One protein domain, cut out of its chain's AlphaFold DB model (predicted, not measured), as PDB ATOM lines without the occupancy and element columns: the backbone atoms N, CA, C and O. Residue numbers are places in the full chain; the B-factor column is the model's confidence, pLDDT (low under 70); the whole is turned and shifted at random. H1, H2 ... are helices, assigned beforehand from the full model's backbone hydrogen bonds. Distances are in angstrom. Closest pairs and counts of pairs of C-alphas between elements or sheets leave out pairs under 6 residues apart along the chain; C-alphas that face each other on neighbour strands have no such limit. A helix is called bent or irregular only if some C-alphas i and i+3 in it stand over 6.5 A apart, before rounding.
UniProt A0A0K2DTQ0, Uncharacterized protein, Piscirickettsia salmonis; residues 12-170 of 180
ATOM      1  N   THR A  12       3.590  -7.945  16.135       48.25
ATOM      2  CA  THR A  12       2.659  -6.811  16.245       48.25
ATOM      3  C   THR A  12       2.896  -5.741  15.186       48.25
ATOM      4  O   THR A  12       1.926  -5.257  14.610       48.25
ATOM      5  N   ASP A  13       4.152  -5.423  14.862       51.38
ATOM      6  CA  ASP A  13       4.482  -4.395  13.864       51.38
ATOM      7  C   ASP A  13       4.171  -4.850  12.431       51.38
ATOM      8  O   ASP A  13       3.707  -4.052  11.616       51.38
ATOM      9  N   LEU A  14       4.330  -6.146  12.138       54.03
ATOM     10  CA  LEU A  14       3.922  -6.759  10.869       54.03
ATOM     11  C   LEU A  14       2.396  -6.781  10.722       54.03
ATOM     12  O   LEU A  14       1.886  -6.349   9.689       54.03
ATOM     13  N   THR A  15       1.656  -7.188  11.760       60.19
ATOM     14  CA  THR A  15       0.186  -7.110  11.740       60.19
ATOM     15  C   THR A  15      -0.317  -5.672  11.677       60.19
ATOM     16  O   THR A  15      -1.269  -5.397  10.960       60.19
ATOM     17  N   HIS A  16       0.329  -4.725  12.363       57.72
ATOM     18  CA  HIS A  16      -0.066  -3.320  12.334       57.72
ATOM     19  C   HIS A  16       0.194  -2.715  10.948       57.72
ATOM     20  O   HIS A  16      -0.702  -2.103  10.378       57.72
ATOM     21  N   ALA A  17       1.360  -2.954  10.344       62.41
ATOM     22  CA  ALA A  17       1.655  -2.512   8.981       62.41
ATOM     23  C   ALA A  17       0.703  -3.129   7.940       62.41
ATOM     24  O   ALA A  17       0.259  -2.428   7.034       62.41
ATOM     25  N   GLN A  18       0.340  -4.407   8.085       62.16
ATOM     26  CA  GLN A  18      -0.641  -5.073   7.221       62.16
ATOM     27  C   GLN A  18      -2.049  -4.500   7.394       62.16
ATOM     28  O   GLN A  18      -2.725  -4.251   6.399       62.16
ATOM     29  N   VAL A  19      -2.475  -4.241   8.633       63.44
ATOM     30  CA  VAL A  19      -3.769  -3.610   8.927       63.44
ATOM     31  C   VAL A  19      -3.810  -2.187   8.373       63.44
ATOM     32  O   VAL A  19      -4.773  -1.838   7.703       63.44
ATOM     33  N   HIS A  20      -2.761  -1.382   8.564       63.34
ATOM     34  CA  HIS A  20      -2.682  -0.030   7.997       63.34
ATOM     35  C   HIS A  20      -2.673  -0.042   6.473       63.34
ATOM     36  O   HIS A  20      -3.411   0.722   5.859       63.34
ATOM     37  N   ALA A  21      -1.896  -0.931   5.851       65.94
ATOM     38  CA  ALA A  21      -1.881  -1.079   4.399       65.94
ATOM     39  C   ALA A  21      -3.250  -1.524   3.857       65.94
ATOM     40  O   ALA A  21      -3.692  -1.034   2.819       65.94
ATOM     41  N   HIS A  22      -3.941  -2.416   4.571       69.19
ATOM     42  CA  HIS A  22      -5.285  -2.859   4.220       69.19
ATOM     43  C   HIS A  22      -6.309  -1.725   4.352       69.19
ATOM     44  O   HIS A  22      -7.014  -1.435   3.393       69.19
ATOM     45  N   VAL A  23      -6.329  -1.018   5.486       70.25
ATOM     46  CA  VAL A  23      -7.216   0.133   5.723       70.25
ATOM     47  C   VAL A  23      -6.967   1.243   4.702       70.25
ATOM     48  O   VAL A  23      -7.919   1.815   4.176       70.25
ATOM     49  N   HIS A  24      -5.704   1.526   4.378       72.81
ATOM     50  CA  HIS A  24      -5.351   2.515   3.363       72.81
ATOM     51  C   HIS A  24      -5.885   2.114   1.986       72.81
ATOM     52  O   HIS A  24      -6.524   2.918   1.312       72.81
ATOM     53  N   ARG A  25      -5.680   0.853   1.589       76.81
ATOM     54  CA  ARG A  25      -6.150   0.327   0.304       76.81
ATOM     55  C   ARG A  25      -7.674   0.350   0.196       76.81
ATOM     56  O   ARG A  25      -8.198   0.770  -0.831       76.81
ATOM     57  N   GLU A  26      -8.387  -0.067   1.236       80.62
ATOM     58  CA  GLU A  26      -9.853  -0.005   1.263       80.62
ATOM     59  C   GLU A  26     -10.358   1.445   1.244       80.62
ATOM     60  O   GLU A  26     -11.303   1.767   0.524       80.62
ATOM     61  N   GLY A  27      -9.670   2.354   1.942       84.12
ATOM     62  CA  GLY A  27      -9.947   3.788   1.884       84.12
ATOM     63  C   GLY A  27      -9.795   4.365   0.473       84.12
ATOM     64  O   GLY A  27     -10.675   5.083  -0.000       84.12
ATOM     65  N   GLU A  28      -8.723   4.016  -0.238       85.88
ATOM     66  CA  GLU A  28      -8.500   4.439  -1.627       85.88
ATOM     67  C   GLU A  28      -9.563   3.887  -2.583       85.88
ATOM     68  O   GLU A  28     -10.067   4.622  -3.439       85.88
ATOM     69  N   ARG A  29      -9.941   2.611  -2.427       87.69
ATOM     70  CA  ARG A  29     -11.002   1.986  -3.232       87.69
ATOM     71  C   ARG A  29     -12.340   2.683  -3.018       87.69
ATOM     72  O   ARG A  29     -12.994   3.040  -3.999       87.69
ATOM     73  N   PHE A  30     -12.709   2.943  -1.764       90.19
ATOM     74  CA  PHE A  30     -13.924   3.681  -1.438       90.19
ATOM     75  C   PHE A  30     -13.907   5.093  -2.031       90.19
ATOM     76  O   PHE A  30     -14.875   5.500  -2.667       90.19
ATOM     77  N   LEU A  31     -12.807   5.838  -1.880       90.06
ATOM     78  CA  LEU A  31     -12.695   7.194  -2.427       90.06
ATOM     79  C   LEU A  31     -12.805   7.206  -3.954       90.06
ATOM     80  O   LEU A  31     -13.482   8.071  -4.512       90.06
ATOM     81  N   ARG A  32     -12.183   6.240  -4.641       89.94
ATOM     82  CA  ARG A  32     -12.327   6.066  -6.093       89.94
ATOM     83  C   ARG A  32     -13.788   5.822  -6.470       89.94
ATOM     84  O   ARG A  32     -14.303   6.508  -7.351       89.94
ATOM     85  N   PHE A  33     -14.446   4.880  -5.799       92.00
ATOM     86  CA  PHE A  33     -15.852   4.553  -6.027       92.00
ATOM     87  C   PHE A  33     -16.770   5.761  -5.784       92.00
ATOM     88  O   PHE A  33     -17.587   6.109  -6.636       92.00
ATOM     89  N   ALA A  34     -16.594   6.446  -4.654       91.88
ATOM     90  CA  ALA A  34     -17.378   7.614  -4.276       91.88
ATOM     91  C   ALA A  34     -17.220   8.750  -5.292       91.88
ATOM     92  O   ALA A  34     -18.215   9.307  -5.754       91.88
ATOM     93  N   ASN A  35     -15.985   9.062  -5.697       91.31
ATOM     94  CA  ASN A  35     -15.724  10.082  -6.712       91.31
ATOM     95  C   ASN A  35     -16.358   9.722  -8.059       91.31
ATOM     96  O   ASN A  35     -16.907  10.596  -8.727       91.31
ATOM     97  N   LEU A  36     -16.321   8.447  -8.444       92.25
ATOM     98  CA  LEU A  36     -16.951   7.969  -9.668       92.25
ATOM     99  C   LEU A  36     -18.475   8.129  -9.622       92.25
ATOM    100  O   LEU A  36     -19.040   8.704 -10.550       92.25
ATOM    101  N   LEU A  37     -19.137   7.713  -8.540       91.88
ATOM    102  CA  LEU A  37     -20.583   7.907  -8.396       91.88
ATOM    103  C   LEU A  37     -20.969   9.386  -8.341       91.88
ATOM    104  O   LEU A  37     -21.944   9.787  -8.970       91.88
ATOM    105  N   LEU A  38     -20.190  10.223  -7.655       91.31
ATOM    106  CA  LEU A  38     -20.426  11.667  -7.630       91.31
ATOM    107  C   LEU A  38     -20.297  12.298  -9.021       91.31
ATOM    108  O   LEU A  38     -21.021  13.242  -9.328       91.31
ATOM    109  N   LEU A  39     -19.393  11.802  -9.870       91.62
ATOM    110  CA  LEU A  39     -19.289  12.243 -11.262       91.62
ATOM    111  C   LEU A  39     -20.491  11.785 -12.093       91.62
ATOM    112  O   LEU A  39     -21.032  12.586 -12.849       91.62
ATOM    113  N   VAL A  40     -20.939  10.539 -11.918       91.12
ATOM    114  CA  VAL A  40     -22.148  10.006 -12.566       91.12
ATOM    115  C   VAL A  40     -23.371  10.840 -12.183       91.12
ATOM    116  O   VAL A  40     -24.119  11.274 -13.054       91.12
ATOM    117  N   PHE A  41     -23.543  11.153 -10.899       89.75
ATOM    118  CA  PHE A  41     -24.698  11.911 -10.415       89.75
ATOM    119  C   PHE A  41     -24.666  13.409 -10.739       89.75
ATOM    120  O   PHE A  41     -25.656  14.102 -10.528       89.75
ATOM    121  N   LYS A  42     -23.565  13.927 -11.297       90.62
ATOM    122  CA  LYS A  42     -23.535  15.280 -11.878       90.62
ATOM    123  C   LYS A  42     -24.194  15.355 -13.252       90.62
ATOM    124  O   LYS A  42     -24.407  16.462 -13.750       90.62
ATOM    125  N   VAL A  43     -24.483  14.217 -13.882       90.94
ATOM    126  CA  VAL A  43     -25.193  14.190 -15.160       90.94
ATOM    127  C   VAL A  43     -26.634  14.678 -14.941       90.94
ATOM    128  O   VAL A  43     -27.325  14.158 -14.066       90.94
ATOM    129  N   PRO A  44     -27.116  15.680 -15.701       90.06
ATOM    130  CA  PRO A  44     -28.480  16.178 -15.551       90.06
ATOM    131  C   PRO A  44     -29.526  15.088 -15.816       90.06
ATOM    132  O   PRO A  44     -29.397  14.342 -16.786       90.06
ATOM    133  N   ASN A  45     -30.591  15.052 -15.007       90.50
ATOM    134  CA  ASN A  45     -31.726  14.120 -15.125       90.50
ATOM    135  C   ASN A  45     -31.375  12.628 -14.962       90.50
ATOM    136  O   ASN A  45     -32.163  11.762 -15.343       90.50
ATOM    137  N   ILE A  46     -30.202  12.312 -14.409       89.75
ATOM    138  CA  ILE A  46     -29.730  10.934 -14.194       89.75
ATOM    139  C   ILE A  46     -30.661  10.109 -13.288       89.75
ATOM    140  O   ILE A  46     -30.708   8.887 -13.382       89.75
ATOM    141  N   ASP A  47     -31.419  10.782 -12.429       88.19
ATOM    142  CA  ASP A  47     -32.405  10.252 -11.489       88.19
ATOM    143  C   ASP A  47     -33.821  10.131 -12.080       88.19
ATOM    144  O   ASP A  47     -34.723   9.593 -11.437       88.19
ATOM    145  N   HIS A  48     -34.025  10.596 -13.314       90.62
ATOM    146  CA  HIS A  48     -35.308  10.545 -14.020       90.62
ATOM    147  C   HIS A  48     -35.312   9.583 -15.213       90.62
ATOM    148  O   HIS A  48     -36.385   9.224 -15.698       90.62
ATOM    149  N   ASP A  49     -34.139   9.138 -15.673       93.06
ATOM    150  CA  ASP A  49     -34.002   8.228 -16.809       93.06
ATOM    151  C   ASP A  49     -33.116   7.009 -16.458       93.06
ATOM    152  O   ASP A  49     -31.888   7.134 -16.368       93.06
ATOM    153  N   PRO A  50     -33.701   5.800 -16.317       92.56
ATOM    154  CA  PRO A  50     -32.940   4.591 -16.003       92.56
ATOM    155  C   PRO A  50     -31.989   4.180 -17.136       92.56
ATOM    156  O   PRO A  50     -30.948   3.566 -16.885       92.56
ATOM    157  N   SER A  51     -32.305   4.529 -18.387       94.00
ATOM    158  CA  SER A  51     -31.433   4.250 -19.530       94.00
ATOM    159  C   SER A  51     -30.198   5.141 -19.490       94.00
ATOM    160  O   SER A  51     -29.090   4.652 -19.722       94.00
ATOM    161  N   LEU A  52     -30.368   6.419 -19.139       94.81
ATOM    162  CA  LEU A  52     -29.262   7.359 -18.954       94.81
ATOM    163  C   LEU A  52     -28.354   6.930 -17.798       94.81
ATOM    164  O   LEU A  52     -27.129   6.935 -17.957       94.81
ATOM    165  N   LEU A  53     -28.930   6.495 -16.670       93.50
ATOM    166  CA  LEU A  53     -28.167   5.947 -15.543       93.50
ATOM    167  C   LEU A  53     -27.325   4.747 -15.979       93.50
ATOM    168  O   LEU A  53     -26.109   4.732 -15.769       93.50
ATOM    169  N   LYS A  54     -27.959   3.772 -16.640       94.06
ATOM    170  CA  LYS A  54     -27.284   2.574 -17.149       94.06
ATOM    171  C   LYS A  54     -26.144   2.935 -18.097       94.06
ATOM    172  O   LYS A  54     -25.023   2.474 -17.904       94.06
ATOM    173  N   GLN A  55     -26.393   3.777 -19.098       93.19
ATOM    174  CA  GLN A  55     -25.371   4.172 -20.071       93.19
ATOM    175  C   GLN A  55     -24.197   4.904 -19.411       93.19
ATOM    176  O   GLN A  55     -23.039   4.610 -19.711       93.19
ATOM    177  N   THR A  56     -24.485   5.812 -18.479       93.12
ATOM    178  CA  THR A  56     -23.456   6.582 -17.775       93.12
ATOM    179  C   THR A  56     -22.592   5.672 -16.902       93.12
ATOM    180  O   THR A  56     -21.367   5.727 -16.997       93.12
ATOM    181  N   LEU A  57     -23.192   4.770 -16.117       91.75
ATOM    182  CA  LEU A  57     -22.447   3.808 -15.296       91.75
ATOM    183  C   LEU A  57     -21.631   2.828 -16.144       91.75
ATOM    184  O   LEU A  57     -20.467   2.566 -15.843       91.75
ATOM    185  N   LEU A  58     -22.194   2.341 -17.253       89.88
ATOM    186  CA  LEU A  58     -21.468   1.464 -18.172       89.88
ATOM    187  C   LEU A  58     -20.289   2.171 -18.853       89.88
ATOM    188  O   LEU A  58     -19.288   1.517 -19.146       89.88
ATOM    189  N   SER A  59     -20.354   3.490 -19.061       88.31
ATOM    190  CA  SER A  59     -19.236   4.263 -19.625       88.31
ATOM    191  C   SER A  59     -18.009   4.316 -18.703       88.31
ATOM    192  O   SER A  59     -16.880   4.416 -19.180       88.31
ATOM    193  N   VAL A  60     -18.218   4.172 -17.391       87.69
ATOM    194  CA  VAL A  60     -17.164   4.177 -16.365       87.69
ATOM    195  C   VAL A  60     -16.895   2.787 -15.775       87.69
ATOM    196  O   VAL A  60     -16.121   2.652 -14.826       87.69
ATOM    197  N   ARG A  61     -17.480   1.729 -16.354       86.31
ATOM    198  CA  ARG A  61     -17.397   0.347 -15.840       86.31
ATOM    199  C   ARG A  61     -15.974  -0.164 -15.644       86.31
ATOM    200  O   ARG A  61     -15.743  -0.985 -14.770       86.31
ATOM    201  N   SER A  62     -15.013   0.311 -16.435       81.75
ATOM    202  CA  SER A  62     -13.609  -0.097 -16.321       81.75
ATOM    203  C   SER A  62     -13.004   0.263 -14.966       81.75
ATOM    204  O   SER A  62     -12.173  -0.484 -14.469       81.75
ATOM    205  N   PHE A  63     -13.430   1.373 -14.359       85.75
ATOM    206  CA  PHE A  63     -12.982   1.788 -13.030       85.75
ATOM    207  C   PHE A  63     -13.645   0.969 -11.925       85.75
ATOM    208  O   PHE A  63     -12.992   0.635 -10.945       85.75
ATOM    209  N   LEU A  64     -14.919   0.618 -12.101       86.62
ATOM    210  CA  LEU A  64     -15.640  -0.262 -11.183       86.62
ATOM    211  C   LEU A  64     -15.066  -1.686 -11.235       86.62
ATOM    212  O   LEU A  64     -14.807  -2.290 -10.202       86.62
ATOM    213  N   LEU A  65     -14.731  -2.188 -12.428       84.94
ATOM    214  CA  LEU A  65     -14.074  -3.487 -12.604       84.94
ATOM    215  C   LEU A  65     -12.731  -3.597 -11.878       84.94
ATOM    216  O   LEU A  65     -12.315  -4.714 -11.597       84.94
ATOM    217  N   GLN A  66     -12.076  -2.488 -11.518       84.88
ATOM    218  CA  GLN A  66     -10.858  -2.528 -10.702       84.88
ATOM    219  C   GLN A  66     -11.095  -3.003  -9.265       84.88
ATOM    220  O   GLN A  66     -10.131  -3.323  -8.570       84.88
ATOM    221  N   ASP A  67     -12.344  -3.040  -8.798       83.69
ATOM    222  CA  ASP A  67     -12.688  -3.654  -7.515       83.69
ATOM    223  C   ASP A  67     -12.747  -5.185  -7.592       83.69
ATOM    224  O   ASP A  67     -12.504  -5.832  -6.578       83.69
ATOM    225  N   ILE A  68     -12.983  -5.750  -8.782       77.94
ATOM    226  CA  ILE A  68     -12.956  -7.198  -9.044       77.94
ATOM    227  C   ILE A  68     -11.558  -7.624  -9.519       77.94
ATOM    228  O   ILE A  68     -10.969  -8.581  -9.021       77.94
ATOM    229  N   PHE A  69     -10.992  -6.874 -10.464       80.38
ATOM    230  CA  PHE A  69      -9.700  -7.127 -11.092       80.38
ATOM    231  C   PHE A  69      -8.822  -5.873 -10.976       80.38
ATOM    232  O   PHE A  69      -8.884  -5.003 -11.841       80.38
ATOM    233  N   PRO A  70      -7.966  -5.745  -9.948       74.81
ATOM    234  CA  PRO A  70      -7.173  -4.530  -9.724       74.81
ATOM    235  C   PRO A  70      -6.300  -4.079 -10.909       74.81
ATOM    236  O   PRO A  70      -5.977  -2.897 -11.005       74.81
ATOM    237  N   GLY A  71      -5.933  -4.995 -11.814       68.75
ATOM    238  CA  GLY A  71      -5.191  -4.708 -13.048       68.75
ATOM    239  C   GLY A  71      -6.049  -4.260 -14.240       68.75
ATOM    240  O   GLY A  71      -5.500  -3.952 -15.299       68.75
ATOM    241  N   TYR A  72      -7.380  -4.199 -14.101       70.25
ATOM    242  CA  TYR A  72      -8.289  -3.899 -15.207       70.25
ATOM    243  C   TYR A  72      -8.055  -2.504 -15.789       70.25
ATOM    244  O   TYR A  72      -8.194  -1.474 -15.121       70.25
ATOM    245  N   THR A  73      -7.751  -2.471 -17.085       64.12
ATOM    246  CA  THR A  73      -7.614  -1.245 -17.876       64.12
ATOM    247  C   THR A  73      -8.383  -1.379 -19.190       64.12
ATOM    248  O   THR A  73      -8.576  -2.481 -19.706       64.12
ATOM    249  N   LEU A  74      -8.820  -0.246 -19.755       51.84
ATOM    250  CA  LEU A  74      -9.608  -0.184 -21.000       51.84
ATOM    251  C   LEU A  74      -8.924  -0.867 -22.202       51.84
ATOM    252  O   LEU A  74      -9.608  -1.269 -23.137       51.84
ATOM    253  N   SER A  75      -7.599  -1.023 -22.173       48.06
ATOM    254  CA  SER A  75      -6.803  -1.680 -23.216       48.06
ATOM    255  C   SER A  75      -6.657  -3.198 -23.057       48.06
ATOM    256  O   SER A  75      -6.293  -3.853 -24.025       48.06
ATOM    257  N   ILE A  76      -6.911  -3.759 -21.867       50.69
ATOM    258  CA  ILE A  76      -6.504  -5.133 -21.488       50.69
ATOM    259  C   ILE A  76      -7.718  -5.986 -21.059       50.69
ATOM    260  O   ILE A  76      -7.579  -7.130 -20.654       50.69
ATOM    261  N   GLY A  77      -8.944  -5.462 -21.149       57.56
ATOM    262  CA  GLY A  77     -10.103  -5.957 -20.391       57.56
ATOM    263  C   GLY A  77     -10.387  -7.471 -20.382       57.56
ATOM    264  O   GLY A  77     -10.863  -7.986 -19.379       57.56
ATOM    265  N   VAL A  78     -10.090  -8.220 -21.443       59.88
ATOM    266  CA  VAL A  78     -10.260  -9.690 -21.439       59.88
ATOM    267  C   VAL A  78      -9.015 -10.434 -20.965       59.88
ATOM    268  O   VAL A  78      -9.124 -11.499 -20.360       59.88
ATOM    269  N   ASP A  79      -7.840  -9.857 -21.177       66.56
ATOM    270  CA  ASP A  79      -6.578 -10.461 -20.773       66.56
ATOM    271  C   ASP A  79      -6.414 -10.422 -19.247       66.56
ATOM    272  O   ASP A  79      -5.820 -11.333 -18.680       66.56
ATOM    273  N   GLU A  80      -7.013  -9.445 -18.556       70.62
ATOM    274  CA  GLU A  80      -7.024  -9.403 -17.084       70.62
ATOM    275  C   GLU A  80      -7.910 -10.489 -16.458       70.62
ATOM    276  O   GLU A  80      -7.542 -11.063 -15.436       70.62
ATOM    277  N   LEU A  81      -9.032 -10.850 -17.090       71.81
ATOM    278  CA  LEU A  81      -9.854 -11.981 -16.647       71.81
ATOM    279  C   LEU A  81      -9.102 -13.311 -16.825       71.81
ATOM    280  O   LEU A  81      -9.088 -14.153 -15.927       71.81
ATOM    281  N   LEU A  82      -8.442 -13.488 -17.975       73.06
ATOM    282  CA  LEU A  82      -7.603 -14.660 -18.239       73.06
ATOM    283  C   LEU A  82      -6.393 -14.715 -17.300       73.06
ATOM    284  O   LEU A  82      -5.999 -15.796 -16.864       73.06
ATOM    285  N   ARG A  83      -5.821 -13.558 -16.956       77.06
ATOM    286  CA  ARG A  83      -4.739 -13.436 -15.979       77.06
ATOM    287  C   ARG A  83      -5.202 -13.815 -14.579       77.06
ATOM    288  O   ARG A  83      -4.566 -14.665 -13.966       77.06
ATOM    289  N   TRP A  84      -6.316 -13.250 -14.111       80.12
ATOM    290  CA  TRP A  84      -6.922 -13.613 -12.830       80.12
ATOM    291  C   TRP A  84      -7.167 -15.119 -12.754       80.12
ATOM    292  O   TRP A  84      -6.784 -15.765 -11.784       80.12
ATOM    293  N   PHE A  85      -7.710 -15.698 -13.824       76.69
ATOM    294  CA  PHE A  85      -7.927 -17.133 -13.904       76.69
ATOM    295  C   PHE A  85      -6.621 -17.937 -13.856       76.69
ATOM    296  O   PHE A  85      -6.526 -18.922 -13.127       76.69
ATOM    297  N   SER A  86      -5.599 -17.523 -14.612       76.94
ATOM    298  CA  SER A  86      -4.280 -18.161 -14.574       76.94
ATOM    299  C   SER A  86      -3.702 -18.154 -13.159       76.94
ATOM    300  O   SER A  86      -3.162 -19.165 -12.712       76.94
ATOM    301  N   ASP A  87      -3.843 -17.042 -12.443       80.69
ATOM    302  CA  ASP A  87      -3.357 -16.904 -11.074       80.69
ATOM    303  C   ASP A  87      -4.188 -17.738 -10.083       80.69
ATOM    304  O   ASP A  87      -3.608 -18.394  -9.219       80.69
ATOM    305  N   PHE A  88      -5.511 -17.821 -10.264       78.75
ATOM    306  CA  PHE A  88      -6.386 -18.711  -9.493       78.75
ATOM    307  C   PHE A  88      -6.000 -20.189  -9.673       78.75
ATOM    308  O   PHE A  88      -5.831 -20.915  -8.695       78.75
ATOM    309  N   LEU A  89      -5.767 -20.644 -10.910       76.38
ATOM    310  CA  LEU A  89      -5.330 -22.022 -11.159       76.38
ATOM    311  C   LEU A  89      -3.950 -22.331 -10.563       76.38
ATOM    312  O   LEU A  89      -3.737 -23.435 -10.061       76.38
ATOM    313  N   LYS A  90      -3.012 -21.373 -10.595       78.31
ATOM    314  CA  LYS A  90      -1.698 -21.531  -9.945       78.31
ATOM    315  C   LYS A  90      -1.840 -21.694  -8.435       78.31
ATOM    316  O   LYS A  90      -1.137 -22.514  -7.853       78.31
ATOM    317  N   GLN A  91      -2.742 -20.939  -7.802       79.31
ATOM    318  CA  GLN A  91      -3.027 -21.075  -6.368       79.31
ATOM    319  C   GLN A  91      -3.591 -22.460  -6.027       79.31
ATOM    320  O   GLN A  91      -3.251 -23.016  -4.988       79.31
ATOM    321  N   MET A  92      -4.372 -23.049  -6.935       73.88
ATOM    322  CA  MET A  92      -4.909 -24.410  -6.811       73.88
ATOM    323  C   MET A  92      -3.880 -25.524  -7.091       73.88
ATOM    324  O   MET A  92      -4.248 -26.693  -7.088       73.88
ATOM    325  N   GLN A  93      -2.604 -25.186  -7.326       73.06
ATOM    326  CA  GLN A  93      -1.512 -26.133  -7.614       73.06
ATOM    327  C   GLN A  93      -1.757 -27.039  -8.835       73.06
ATOM    328  O   GLN A  93      -1.240 -28.151  -8.907       73.06
ATOM    329  N   ILE A  94      -2.519 -26.560  -9.819       68.94
ATOM    330  CA  ILE A  94      -2.769 -27.293 -11.066       68.94
ATOM    331  C   ILE A  94      -1.517 -27.235 -11.956       68.94
ATOM    332  O   ILE A  94      -0.883 -26.183 -12.082       68.94
ATOM    333  N   GLU A  95      -1.157 -28.350 -12.599       71.75
ATOM    334  CA  GLU A  95       0.046 -28.428 -13.434       71.75
ATOM    335  C   GLU A  95       0.016 -27.419 -14.602       71.75
ATOM    336  O   GLU A  95      -1.027 -27.112 -15.180       71.75
ATOM    337  N   HIS A  96       1.183 -26.917 -15.024       67.75
ATOM    338  CA  HIS A  96       1.283 -25.869 -16.055       67.75
ATOM    339  C   HIS A  96       0.653 -26.270 -17.407       67.75
ATOM    340  O   HIS A  96       0.059 -25.444 -18.111       67.75
ATOM    341  N   ILE A  97       0.773 -27.547 -17.781       64.38
ATOM    342  CA  ILE A  97       0.185 -28.101 -19.011       64.38
ATOM    343  C   ILE A  97      -1.347 -28.108 -18.908       64.38
ATOM    344  O   ILE A  97      -2.051 -27.752 -19.855       64.38
ATOM    345  N   GLU A  98      -1.868 -28.447 -17.733       69.94
ATOM    346  CA  GLU A  98      -3.299 -28.490 -17.446       69.94
ATOM    347  C   GLU A  98      -3.900 -27.085 -17.377       69.94
ATOM    348  O   GLU A  98      -4.956 -26.841 -17.963       69.94
ATOM    349  N   CYS A  99      -3.171 -26.137 -16.784       70.31
ATOM    350  CA  CYS A  99      -3.505 -24.717 -16.761       70.31
ATOM    351  C   CYS A  99      -3.615 -24.134 -18.179       70.31
ATOM    352  O   CYS A  99      -4.603 -23.479 -18.507       70.31
ATOM    353  N   SER A 100      -2.664 -24.454 -19.064       70.94
ATOM    354  CA  SER A 100      -2.696 -24.016 -20.471       70.94
ATOM    355  C   SER A 100      -3.915 -24.573 -21.224       70.94
ATOM    356  O   SER A 100      -4.558 -23.864 -22.001       70.94
ATOM    357  N   ARG A 101      -4.276 -25.839 -20.967       72.69
ATOM    358  CA  ARG A 101      -5.462 -26.487 -21.553       72.69
ATOM    359  C   ARG A 101      -6.771 -25.882 -21.038       72.69
ATOM    360  O   ARG A 101      -7.696 -25.689 -21.825       72.69
ATOM    361  N   LEU A 102      -6.845 -25.588 -19.740       73.12
ATOM    362  CA  LEU A 102      -7.994 -24.939 -19.108       73.12
ATOM    363  C   LEU A 102      -8.173 -23.501 -19.607       73.12
ATOM    364  O   LEU A 102      -9.280 -23.119 -19.968       73.12
ATOM    365  N   LEU A 103      -7.086 -22.738 -19.737       72.25
ATOM    366  CA  LEU A 103      -7.096 -21.385 -20.302       72.25
ATOM    367  C   LEU A 103      -7.654 -21.353 -21.732       72.25
ATOM    368  O   LEU A 103      -8.493 -20.508 -22.051       72.25
ATOM    369  N   MET A 104      -7.261 -22.305 -22.590       72.62
ATOM    370  CA  MET A 104      -7.835 -22.416 -23.939       72.62
ATOM    371  C   MET A 104      -9.345 -22.679 -23.917       72.62
ATOM    372  O   MET A 104     -10.059 -22.211 -24.798       72.62
ATOM    373  N   GLN A 105      -9.855 -23.387 -22.912       69.75
ATOM    374  CA  GLN A 105     -11.289 -23.656 -22.773       69.75
ATOM    375  C   GLN A 105     -12.047 -22.480 -22.171       69.75
ATOM    376  O   GLN A 105     -13.162 -22.208 -22.603       69.75
ATOM    377  N   LEU A 106     -11.428 -21.705 -21.278       68.31
ATOM    378  CA  LEU A 106     -12.023 -20.445 -20.838       68.31
ATOM    379  C   LEU A 106     -12.141 -19.426 -21.953       68.31
ATOM    380  O   LEU A 106     -13.080 -18.639 -21.938       68.31
ATOM    381  N   SER A 107     -11.251 -19.458 -22.945       64.88
ATOM    382  CA  SER A 107     -11.443 -18.641 -24.145       64.88
ATOM    383  C   SER A 107     -12.788 -18.938 -24.832       64.88
ATOM    384  O   SER A 107     -13.416 -18.019 -25.354       64.88
ATOM    385  N   ALA A 108     -13.279 -20.183 -24.743       67.44
ATOM    386  CA  ALA A 108     -14.589 -20.588 -25.248       67.44
ATOM    387  C   ALA A 108     -15.746 -20.204 -24.303       67.44
ATOM    388  O   ALA A 108     -16.849 -19.953 -24.777       67.44
ATOM    389  N   TRP A 109     -15.499 -20.080 -22.993       69.88
ATOM    390  CA  TRP A 109     -16.478 -19.587 -22.002       69.88
ATOM    391  C   TRP A 109     -16.391 -18.090 -21.737       69.88
ATOM    392  O   TRP A 109     -17.107 -17.558 -20.895       69.88
ATOM    393  N   ARG A 110     -15.554 -17.377 -22.492       73.19
ATOM    394  CA  ARG A 110     -15.423 -15.921 -22.437       73.19
ATOM    395  C   ARG A 110     -16.781 -15.222 -22.481       73.19
ATOM    396  O   ARG A 110     -16.964 -14.215 -21.809       73.19
ATOM    397  N   GLN A 111     -17.719 -15.752 -23.263       73.88
ATOM    398  CA  GLN A 111     -19.073 -15.216 -23.345       73.88
ATOM    399  C   GLN A 111     -19.836 -15.357 -22.021       73.88
ATOM    400  O   GLN A 111     -20.418 -14.379 -21.571       73.88
ATOM    401  N   GLU A 112     -19.785 -16.523 -21.374       76.06
ATOM    402  CA  GLU A 112     -20.442 -16.769 -20.080       76.06
ATOM    403  C   GLU A 112     -19.830 -15.908 -18.969       76.06
ATOM    404  O   GLU A 112     -20.548 -15.310 -18.172       76.06
ATOM    405  N   LEU A 113     -18.502 -15.770 -18.958       76.62
ATOM    406  CA  LEU A 113     -17.800 -14.942 -17.974       76.62
ATOM    407  C   LEU A 113     -18.125 -13.455 -18.159       76.62
ATOM    408  O   LEU A 113     -18.375 -12.746 -17.187       76.62
ATOM    409  N   ASN A 114     -18.165 -12.982 -19.407       78.75
ATOM    410  CA  ASN A 114     -18.592 -11.618 -19.707       78.75
ATOM    411  C   ASN A 114     -20.052 -11.393 -19.313       78.75
ATOM    412  O   ASN A 114     -20.362 -10.350 -18.753       78.75
ATOM    413  N   GLN A 115     -20.929 -12.367 -19.557       83.06
ATOM    414  CA  GLN A 115     -22.336 -12.284 -19.175       83.06
ATOM    415  C   GLN A 115     -22.508 -12.223 -17.652       83.06
ATOM    416  O   GLN A 115     -23.361 -11.486 -17.161       83.06
ATOM    417  N   LEU A 116     -21.680 -12.945 -16.892       85.56
ATOM    418  CA  LEU A 116     -21.666 -12.859 -15.433       85.56
ATOM    419  C   LEU A 116     -21.236 -11.463 -14.955       85.56
ATOM    420  O   LEU A 116     -21.891 -10.882 -14.092       85.56
ATOM    421  N   LEU A 117     -20.186 -10.892 -15.553       85.31
ATOM    422  CA  LEU A 117     -19.760  -9.522 -15.250       85.31
ATOM    423  C   LEU A 117     -20.839  -8.498 -15.632       85.31
ATOM    424  O   LEU A 117     -21.129  -7.598 -14.849       85.31
ATOM    425  N   GLU A 118     -21.470  -8.639 -16.798       86.94
ATOM    426  CA  GLU A 118     -22.591  -7.790 -17.217       86.94
ATOM    427  C   GLU A 118     -23.772  -7.893 -16.247       86.94
ATOM    428  O   GLU A 118     -24.338  -6.867 -15.874       86.94
ATOM    429  N   SER A 119     -24.092  -9.098 -15.767       90.38
ATOM    430  CA  SER A 119     -25.140  -9.304 -14.765       90.38
ATOM    431  C   SER A 119     -24.817  -8.612 -13.440       90.38
ATOM    432  O   SER A 119     -25.701  -7.988 -12.861       90.38
ATOM    433  N   CYS A 120     -23.563  -8.665 -12.983       91.44
ATOM    434  CA  CYS A 120     -23.110  -7.942 -11.792       91.44
ATOM    435  C   CYS A 120     -23.351  -6.427 -11.925       91.44
ATOM    436  O   CYS A 120     -23.934  -5.800 -11.038       91.44
ATOM    437  N   PHE A 121     -22.988  -5.842 -13.073       91.88
ATOM    438  CA  PHE A 121     -23.257  -4.431 -13.352       91.88
ATOM    439  C   PHE A 121     -24.747  -4.114 -13.406       91.88
ATOM    440  O   PHE A 121     -25.172  -3.128 -12.811       91.88
ATOM    441  N   ASP A 122     -25.537  -4.931 -14.099       92.81
ATOM    442  CA  ASP A 122     -26.978  -4.721 -14.205       92.81
ATOM    443  C   ASP A 122     -27.653  -4.777 -12.826       92.81
ATOM    444  O   ASP A 122     -28.466  -3.907 -12.517       92.81
ATOM    445  N   GLN A 123     -27.252  -5.712 -11.956       94.19
ATOM    446  CA  GLN A 123     -27.729  -5.783 -10.571       94.19
ATOM    447  C   GLN A 123     -27.366  -4.524  -9.778       94.19
ATOM    448  O   GLN A 123     -28.222  -3.948  -9.106       94.19
ATOM    449  N   PHE A 124     -26.123  -4.051  -9.887       94.69
ATOM    450  CA  PHE A 124     -25.699  -2.825  -9.214       94.69
ATOM    451  C   PHE A 124     -26.467  -1.589  -9.706       94.69
ATOM    452  O   PHE A 124     -26.907  -0.767  -8.901       94.69
ATOM    453  N   ILE A 125     -26.675  -1.466 -11.019       94.31
ATOM    454  CA  ILE A 125     -27.443  -0.370 -11.626       94.31
ATOM    455  C   ILE A 125     -28.893  -0.397 -11.132       94.31
ATOM    456  O   ILE A 125     -29.426   0.653 -10.776       94.31
ATOM    457  N   SER A 126     -29.514  -1.577 -11.068       94.00
ATOM    458  CA  SER A 126     -30.861  -1.741 -10.514       94.00
ATOM    459  C   SER A 126     -30.934  -1.316  -9.046       94.00
ATOM    460  O   SER A 126     -31.811  -0.532  -8.695       94.00
ATOM    461  N   LEU A 127     -29.980  -1.737  -8.208       92.69
ATOM    462  CA  LEU A 127     -29.917  -1.322  -6.800       92.69
ATOM    463  C   LEU A 127     -29.792   0.199  -6.648       92.69
ATOM    464  O   LEU A 127     -30.475   0.802  -5.817       92.69
ATOM    465  N   LEU A 128     -28.928   0.831  -7.448       91.81
ATOM    466  CA  LEU A 128     -28.775   2.285  -7.445       91.81
ATOM    467  C   LEU A 128     -30.053   2.991  -7.888       91.81
ATOM    468  O   LEU A 128     -30.446   3.978  -7.268       91.81
ATOM    469  N   TRP A 129     -30.703   2.489  -8.937       93.50
ATOM    470  CA  TRP A 129     -31.957   3.047  -9.423       93.50
ATOM    471  C   TRP A 129     -33.044   2.989  -8.351       93.50
ATOM    472  O   TRP A 129     -33.633   4.018  -8.024       93.50
ATOM    473  N   ASP A 130     -33.245   1.828  -7.731       91.81
ATOM    474  CA  ASP A 130     -34.238   1.652  -6.671       91.81
ATOM    475  C   ASP A 130     -33.975   2.599  -5.493       91.81
ATOM    476  O   ASP A 130     -34.897   3.225  -4.962       91.81
ATOM    477  N   LYS A 131     -32.702   2.778  -5.118       88.88
ATOM    478  CA  LYS A 131     -32.301   3.725  -4.070       88.88
ATOM    479  C   LYS A 131     -32.594   5.176  -4.460       88.88
ATOM    480  O   LYS A 131     -33.136   5.898  -3.624       88.88
ATOM    481  N   LEU A 132     -32.313   5.591  -5.697       88.38
ATOM    482  CA  LEU A 132     -32.643   6.937  -6.191       88.38
ATOM    483  C   LEU A 132     -34.154   7.208  -6.151       88.38
ATOM    484  O   LEU A 132     -34.568   8.297  -5.761       88.38
ATOM    485  N   GLN A 133     -34.978   6.210  -6.483       89.62
ATOM    486  CA  GLN A 133     -36.437   6.355  -6.462       89.62
ATOM    487  C   GLN A 133     -37.035   6.296  -5.045       89.62
ATOM    488  O   GLN A 133     -38.147   6.772  -4.815       89.62
ATOM    489  N   SER A 134     -36.312   5.739  -4.067       84.38
ATOM    490  CA  SER A 134     -36.842   5.453  -2.724       84.38
ATOM    491  C   SER A 134     -37.139   6.680  -1.845       84.38
ATOM    492  O   SER A 134     -37.605   6.512  -0.721       84.38
ATOM    493  N   SER A 135     -36.899   7.915  -2.312       67.88
ATOM    494  CA  SER A 135     -37.000   9.168  -1.526       67.88
ATOM    495  C   SER A 135     -36.119   9.217  -0.260       67.88
ATOM    496  O   SER A 135     -36.141  10.204   0.475       67.88
ATOM    497  N   VAL A 136     -35.325   8.172  -0.002       76.25
ATOM    498  CA  VAL A 136     -34.332   8.096   1.070       76.25
ATOM    499  C   VAL A 136     -33.025   8.697   0.566       76.25
ATOM    500  O   VAL A 136     -32.638   8.500  -0.585       76.25
ATOM    501  N   ALA A 137     -32.318   9.424   1.435       79.19
ATOM    502  CA  ALA A 137     -30.986   9.921   1.115       79.19
ATOM    503  C   ALA A 137     -30.045   8.751   0.774       79.19
ATOM    504  O   ALA A 137     -29.862   7.832   1.573       79.19
ATOM    505  N   LEU A 138     -29.440   8.791  -0.413       81.19
ATOM    506  CA  LEU A 138     -28.523   7.758  -0.880       81.19
ATOM    507  C   LEU A 138     -27.178   7.876  -0.146       81.19
ATOM    508  O   LEU A 138     -26.446   8.852  -0.304       81.19
ATOM    509  N   SER A 139     -26.847   6.869   0.664       89.12
ATOM    510  CA  SER A 139     -25.550   6.775   1.334       89.12
ATOM    511  C   SER A 139     -24.516   6.154   0.397       89.12
ATOM    512  O   SER A 139     -24.623   4.984   0.030       89.12
ATOM    513  N   LEU A 140     -23.469   6.913   0.051       89.19
ATOM    514  CA  LEU A 140     -22.364   6.409  -0.779       89.19
ATOM    515  C   LEU A 140     -21.685   5.181  -0.160       89.19
ATOM    516  O   LEU A 140     -21.258   4.289  -0.888       89.19
ATOM    517  N   TYR A 141     -21.604   5.120   1.171       89.50
ATOM    518  CA  TYR A 141     -21.033   3.972   1.871       89.50
ATOM    519  C   TYR A 141     -21.922   2.726   1.768       89.50
ATOM    520  O   TYR A 141     -21.410   1.625   1.568       89.50
ATOM    521  N   GLU A 142     -23.247   2.882   1.850       89.94
ATOM    522  CA  GLU A 142     -24.172   1.760   1.628       89.94
ATOM    523  C   GLU A 142     -24.060   1.240   0.196       89.94
ATOM    524  O   GLU A 142     -23.930   0.036  -0.008       89.94
ATOM    525  N   CYS A 143     -24.044   2.142  -0.790       91.44
ATOM    526  CA  CYS A 143     -23.862   1.769  -2.190       91.44
ATOM    527  C   CYS A 143     -22.528   1.057  -2.419       91.44
ATOM    528  O   CYS A 143     -22.481   0.079  -3.159       91.44
ATOM    529  N   TYR A 144     -21.456   1.512  -1.765       92.50
ATOM    530  CA  TYR A 144     -20.156   0.857  -1.845       92.50
ATOM    531  C   TYR A 144     -20.172  -0.536  -1.216       92.50
ATOM    532  O   TYR A 144     -19.673  -1.481  -1.813       92.50
ATOM    533  N   SER A 145     -20.797  -0.686  -0.049       91.94
ATOM    534  CA  SER A 145     -20.912  -1.984   0.626       91.94
ATOM    535  C   SER A 145     -21.694  -2.989  -0.227       91.94
ATOM    536  O   SER A 145     -21.296  -4.143  -0.349       91.94
ATOM    537  N   GLN A 146     -22.775  -2.544  -0.873       92.75
ATOM    538  CA  GLN A 146     -23.546  -3.370  -1.808       92.75
ATOM    539  C   GLN A 146     -22.749  -3.714  -3.071       92.75
ATOM    540  O   GLN A 146     -22.810  -4.845  -3.542       92.75
ATOM    541  N   TRP A 147     -21.978  -2.761  -3.600       93.88
ATOM    542  CA  TRP A 147     -21.075  -3.009  -4.722       93.88
ATOM    543  C   TRP A 147     -20.009  -4.055  -4.381       93.88
ATOM    544  O   TRP A 147     -19.787  -4.972  -5.167       93.88
ATOM    545  N   LEU A 148     -19.390  -3.960  -3.202       92.31
ATOM    546  CA  LEU A 148     -18.412  -4.943  -2.740       92.31
ATOM    547  C   LEU A 148     -19.029  -6.332  -2.589       92.31
ATOM    548  O   LEU A 148     -18.442  -7.292  -3.073       92.31
ATOM    549  N   GLN A 149     -20.230  -6.430  -2.016       93.12
ATOM    550  CA  GLN A 149     -20.929  -7.710  -1.915       93.12
ATOM    551  C   GLN A 149     -21.155  -8.336  -3.298       93.12
ATOM    552  O   GLN A 149     -20.842  -9.504  -3.504       93.12
ATOM    553  N   LEU A 150     -21.624  -7.548  -4.271       93.56
ATOM    554  CA  LEU A 150     -21.795  -8.021  -5.647       93.56
ATOM    555  C   LEU A 150     -20.468  -8.455  -6.281       93.56
ATOM    556  O   LEU A 150     -20.439  -9.438  -7.024       93.56
ATOM    557  N   CYS A 151     -19.370  -7.747  -6.000       90.75
ATOM    558  CA  CYS A 151     -18.035  -8.137  -6.451       90.75
ATOM    559  C   CYS A 151     -17.626  -9.492  -5.865       90.75
ATOM    560  O   CYS A 151     -17.216 -10.373  -6.619       90.75
ATOM    561  N   ASP A 152     -17.773  -9.673  -4.554       89.38
ATOM    562  CA  ASP A 152     -17.403 -10.903  -3.853       89.38
ATOM    563  C   ASP A 152     -18.235 -12.098  -4.345       89.38
ATOM    564  O   ASP A 152     -17.673 -13.135  -4.707       89.38
ATOM    565  N   ASP A 153     -19.553 -11.925  -4.482       91.31
ATOM    566  CA  ASP A 153     -20.466 -12.945  -5.014       91.31
ATOM    567  C   ASP A 153     -20.101 -13.330  -6.460       91.31
ATOM    568  O   ASP A 153     -20.139 -14.503  -6.855       91.31
ATOM    569  N   THR A 154     -19.696 -12.340  -7.262       89.06
ATOM    570  CA  THR A 154     -19.251 -12.542  -8.647       89.06
ATOM    571  C   THR A 154     -17.949 -13.334  -8.694       89.06
ATOM    572  O   THR A 154     -17.849 -14.303  -9.447       89.06
ATOM    573  N   VAL A 155     -16.960 -12.970  -7.872       85.81
ATOM    574  CA  VAL A 155     -15.676 -13.680  -7.768       85.81
ATOM    575  C   VAL A 155     -15.885 -15.115  -7.290       85.81
ATOM    576  O   VAL A 155     -15.287 -16.041  -7.843       85.81
ATOM    577  N   GLN A 156     -16.767 -15.329  -6.314       86.88
ATOM    578  CA  GLN A 156     -17.103 -16.663  -5.830       86.88
ATOM    579  C   GLN A 156     -17.770 -17.507  -6.922       86.88
ATOM    580  O   GLN A 156     -17.395 -18.661  -7.130       86.88
ATOM    581  N   THR A 157     -18.726 -16.934  -7.655       87.06
ATOM    582  CA  THR A 157     -19.405 -17.618  -8.766       87.06
ATOM    583  C   THR A 157     -18.421 -17.981  -9.874       87.06
ATOM    584  O   THR A 157     -18.437 -19.114 -10.358       87.06
ATOM    585  N   LEU A 158     -17.516 -17.062 -10.227       81.88
ATOM    586  CA  LEU A 158     -16.413 -17.334 -11.147       81.88
ATOM    587  C   LEU A 158     -15.586 -18.523 -10.652       81.88
ATOM    588  O   LEU A 158     -15.436 -19.493 -11.388       81.88
ATOM    589  N   GLY A 159     -15.117 -18.488  -9.401       80.88
ATOM    590  CA  GLY A 159     -14.348 -19.577  -8.794       80.88
ATOM    591  C   GLY A 159     -15.069 -20.928  -8.852       80.88
ATOM    592  O   GLY A 159     -14.468 -21.927  -9.238       80.88
ATOM    593  N   ASN A 160     -16.372 -20.962  -8.566       83.38
ATOM    594  CA  ASN A 160     -17.177 -22.183  -8.638       83.38
ATOM    595  C   ASN A 160     -17.271 -22.743 -10.063       83.38
ATOM    596  O   ASN A 160     -17.124 -23.948 -10.247       83.38
ATOM    597  N   ILE A 161     -17.452 -21.886 -11.074       79.06
ATOM    598  CA  ILE A 161     -17.451 -22.304 -12.486       79.06
ATOM    599  C   ILE A 161     -16.109 -22.954 -12.844       79.06
ATOM    600  O   ILE A 161     -16.074 -24.008 -13.484       79.06
ATOM    601  N   VAL A 162     -14.999 -22.359 -12.399       76.38
ATOM    602  CA  VAL A 162     -13.659 -22.921 -12.609       76.38
ATOM    603  C   VAL A 162     -13.515 -24.289 -11.943       76.38
ATOM    604  O   VAL A 162     -13.057 -25.238 -12.583       76.38
ATOM    605  N   LEU A 163     -13.905 -24.405 -10.674       76.88
ATOM    606  CA  LEU A 163     -13.798 -25.648  -9.911       76.88
ATOM    607  C   LEU A 163     -14.643 -26.763 -10.530       76.88
ATOM    608  O   LEU A 163     -14.154 -27.877 -10.698       76.88
ATOM    609  N   ASP A 164     -15.872 -26.465 -10.943       78.06
ATOM    610  CA  ASP A 164     -16.750 -27.412 -11.633       78.06
ATOM    611  C   ASP A 164     -16.102 -27.977 -12.898       78.06
ATOM    612  O   ASP A 164     -16.178 -29.176 -13.177       78.06
ATOM    613  N   VAL A 165     -15.436 -27.119 -13.664       73.62
ATOM    614  CA  VAL A 165     -14.731 -27.515 -14.881       73.62
ATOM    615  C   VAL A 165     -13.562 -28.442 -14.574       73.62
ATOM    616  O   VAL A 165     -13.378 -29.444 -15.273       73.62
ATOM    617  N   VAL A 166     -12.764 -28.098 -13.562       72.69
ATOM    618  CA  VAL A 166     -11.633 -28.917 -13.118       72.69
ATOM    619  C   VAL A 166     -12.153 -30.287 -12.660       72.69
ATOM    620  O   VAL A 166     -11.699 -31.322 -13.151       72.69
ATOM    621  N   ASN A 167     -13.195 -30.307 -11.829       70.94
ATOM    622  CA  ASN A 167     -13.768 -31.524 -11.252       70.94
ATOM    623  C   ASN A 167     -14.406 -32.449 -12.302       70.94
ATOM    624  O   ASN A 167     -14.147 -33.652 -12.313       70.94
ATOM    625  N   ARG A 168     -15.198 -31.913 -13.242       68.94
ATOM    626  CA  ARG A 168     -15.864 -32.714 -14.294       68.94
ATOM    627  C   ARG A 168     -14.893 -33.359 -15.276       68.94
ATOM    628  O   ARG A 168     -15.259 -34.310 -15.963       68.94
ATOM    629  N   ARG A 169     -13.668 -32.843 -15.379       64.38
ATOM    630  CA  ARG A 169     -12.637 -33.376 -16.277       64.38
ATOM    631  C   ARG A 169     -11.759 -34.437 -15.627       64.38
ATOM    632  O   ARG A 169     -10.851 -34.923 -16.299       64.38
ATOM    633  N   GLY A 170     -12.052 -34.817 -14.381       50.62
ATOM    634  CA  GLY A 170     -11.351 -35.894 -13.694       50.62
ATOM    635  C   GLY A 170      -9.856 -35.631 -13.606       50.62
ATOM    636  O   GLY A 170      -9.075 -36.554 -13.818       50.62
TER     637      GLY A 170
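Overview. This is residues 12 to 170 of the 180 residues of an uncharacterized protein of Piscirickettsia salmonis (UniProt A0A0K2DTQ0). An elongated body of helices is built on a long helical hairpin, in which H5b and H6 run side by side, and the first part of H1, residues 12 to 25, sticks out from it as a free arm. At one end of this body H2 packs on H5b and the far end of H1 meets the first residues of H6; at the other end the bent helix H5 turns into H5a, which makes a second hairpin with H4, and short H3 lies in the middle. The printed part has 159 residues with six named helices, H1 to H6 in that order along the chain, and no named strand, an all helix class. It is only just compact, close to loose, with a radius of gyration of the C-alphas of 18.1 A, and it spans 54 by 46 by 27 A.

Arrangement. H1, residues 12 to 40, touches H6, residues 140 to 168, with residues 30 to 37 alone, meeting residues 140 to 144 of H6. Their closest C-alphas are those of Ala 34 and Leu 140, 6.2 A apart, and their lines are about perpendicular at 72 degrees, only just past steep. H1 and H2, residues 50 to 59, only just touch, with 3 pairs of C-alphas within 8 A, the closest being Val 40 and Thr 56 at 6.4 A. H3, residues 61 to 67, touches no helix; it is close to but not clearly touching H1, with the C-alphas of Phe 33 and Leu 64 the closest at 7.1 A, and H6, with those of Asp 67 and Cys 151 at 7.1 A. H5, residues 96 to 133, is by its hydrogen bonds one helix but bent: C-alphas 108 and 111 are 7.3 A apart, and its arms, H5a, residues 96 to 108, and H5b, residues 111 to 133, stand at a steep tilt of 60 degrees. Taken whole, H5 is the hub, touching three other helices. H4, residues 77 to 91, and H5a form a hairpin, opposite ways at a shallow tilt of 34.5 degrees, only just short of steep, with the C-alphas of Leu 89 and Cys 99 closest at 6.5 A. H2 touches residues 121 to 129 of H5b, opposite ways at a steep tilt of 50 degrees, with Lys 54 and Ile 125 the closest C-alphas at 6.3 A. H5b and H6 form the other hairpin, opposite ways at a shallow tilt of 22 degrees, closest at the C-alphas of Cys 120 and Leu 150, 6.3 A apart. H6 is near H4 and near H5a, with 9 and 8 pairs of C-alphas within 10 A, while H1 is apart from H4, H5a and H5b. Each O i to N i+4 pair is within hydrogen-bond range in H1, H2, H5b and H6; in H4 it is 10 of 11, in H5a 8 of 9, and in H3 1 of 3, beside 3 of 4 O i to N i+3 pairs.

Along the chain. H1 begins at C-alpha 12, (2.659, -6.811, 16.245), and is 41.6 A long. H2 measures 14.2 A, H3 10.4 A and H4 21.8 A. H5a measures 19.1 A and H5b 32.4 A, with C-alpha 111 at (-19.073, -15.216, -23.345). H6, 41.9 A long, ends at C-alpha 168, (-15.864, -32.714, -14.294).

Size, cuts and confidence. The two C-alphas farthest apart are those of Ile 97 and Ser 135, at 55.5 A. Without residues 12 to 25 the body spans 54 by 27 by 26 A. The printed part has no cut, and no link is long. The mean pLDDT of the printed part is 80.2; 32 residues are under 70, among them 12 to 22, 73 to 79 and 105 to 109.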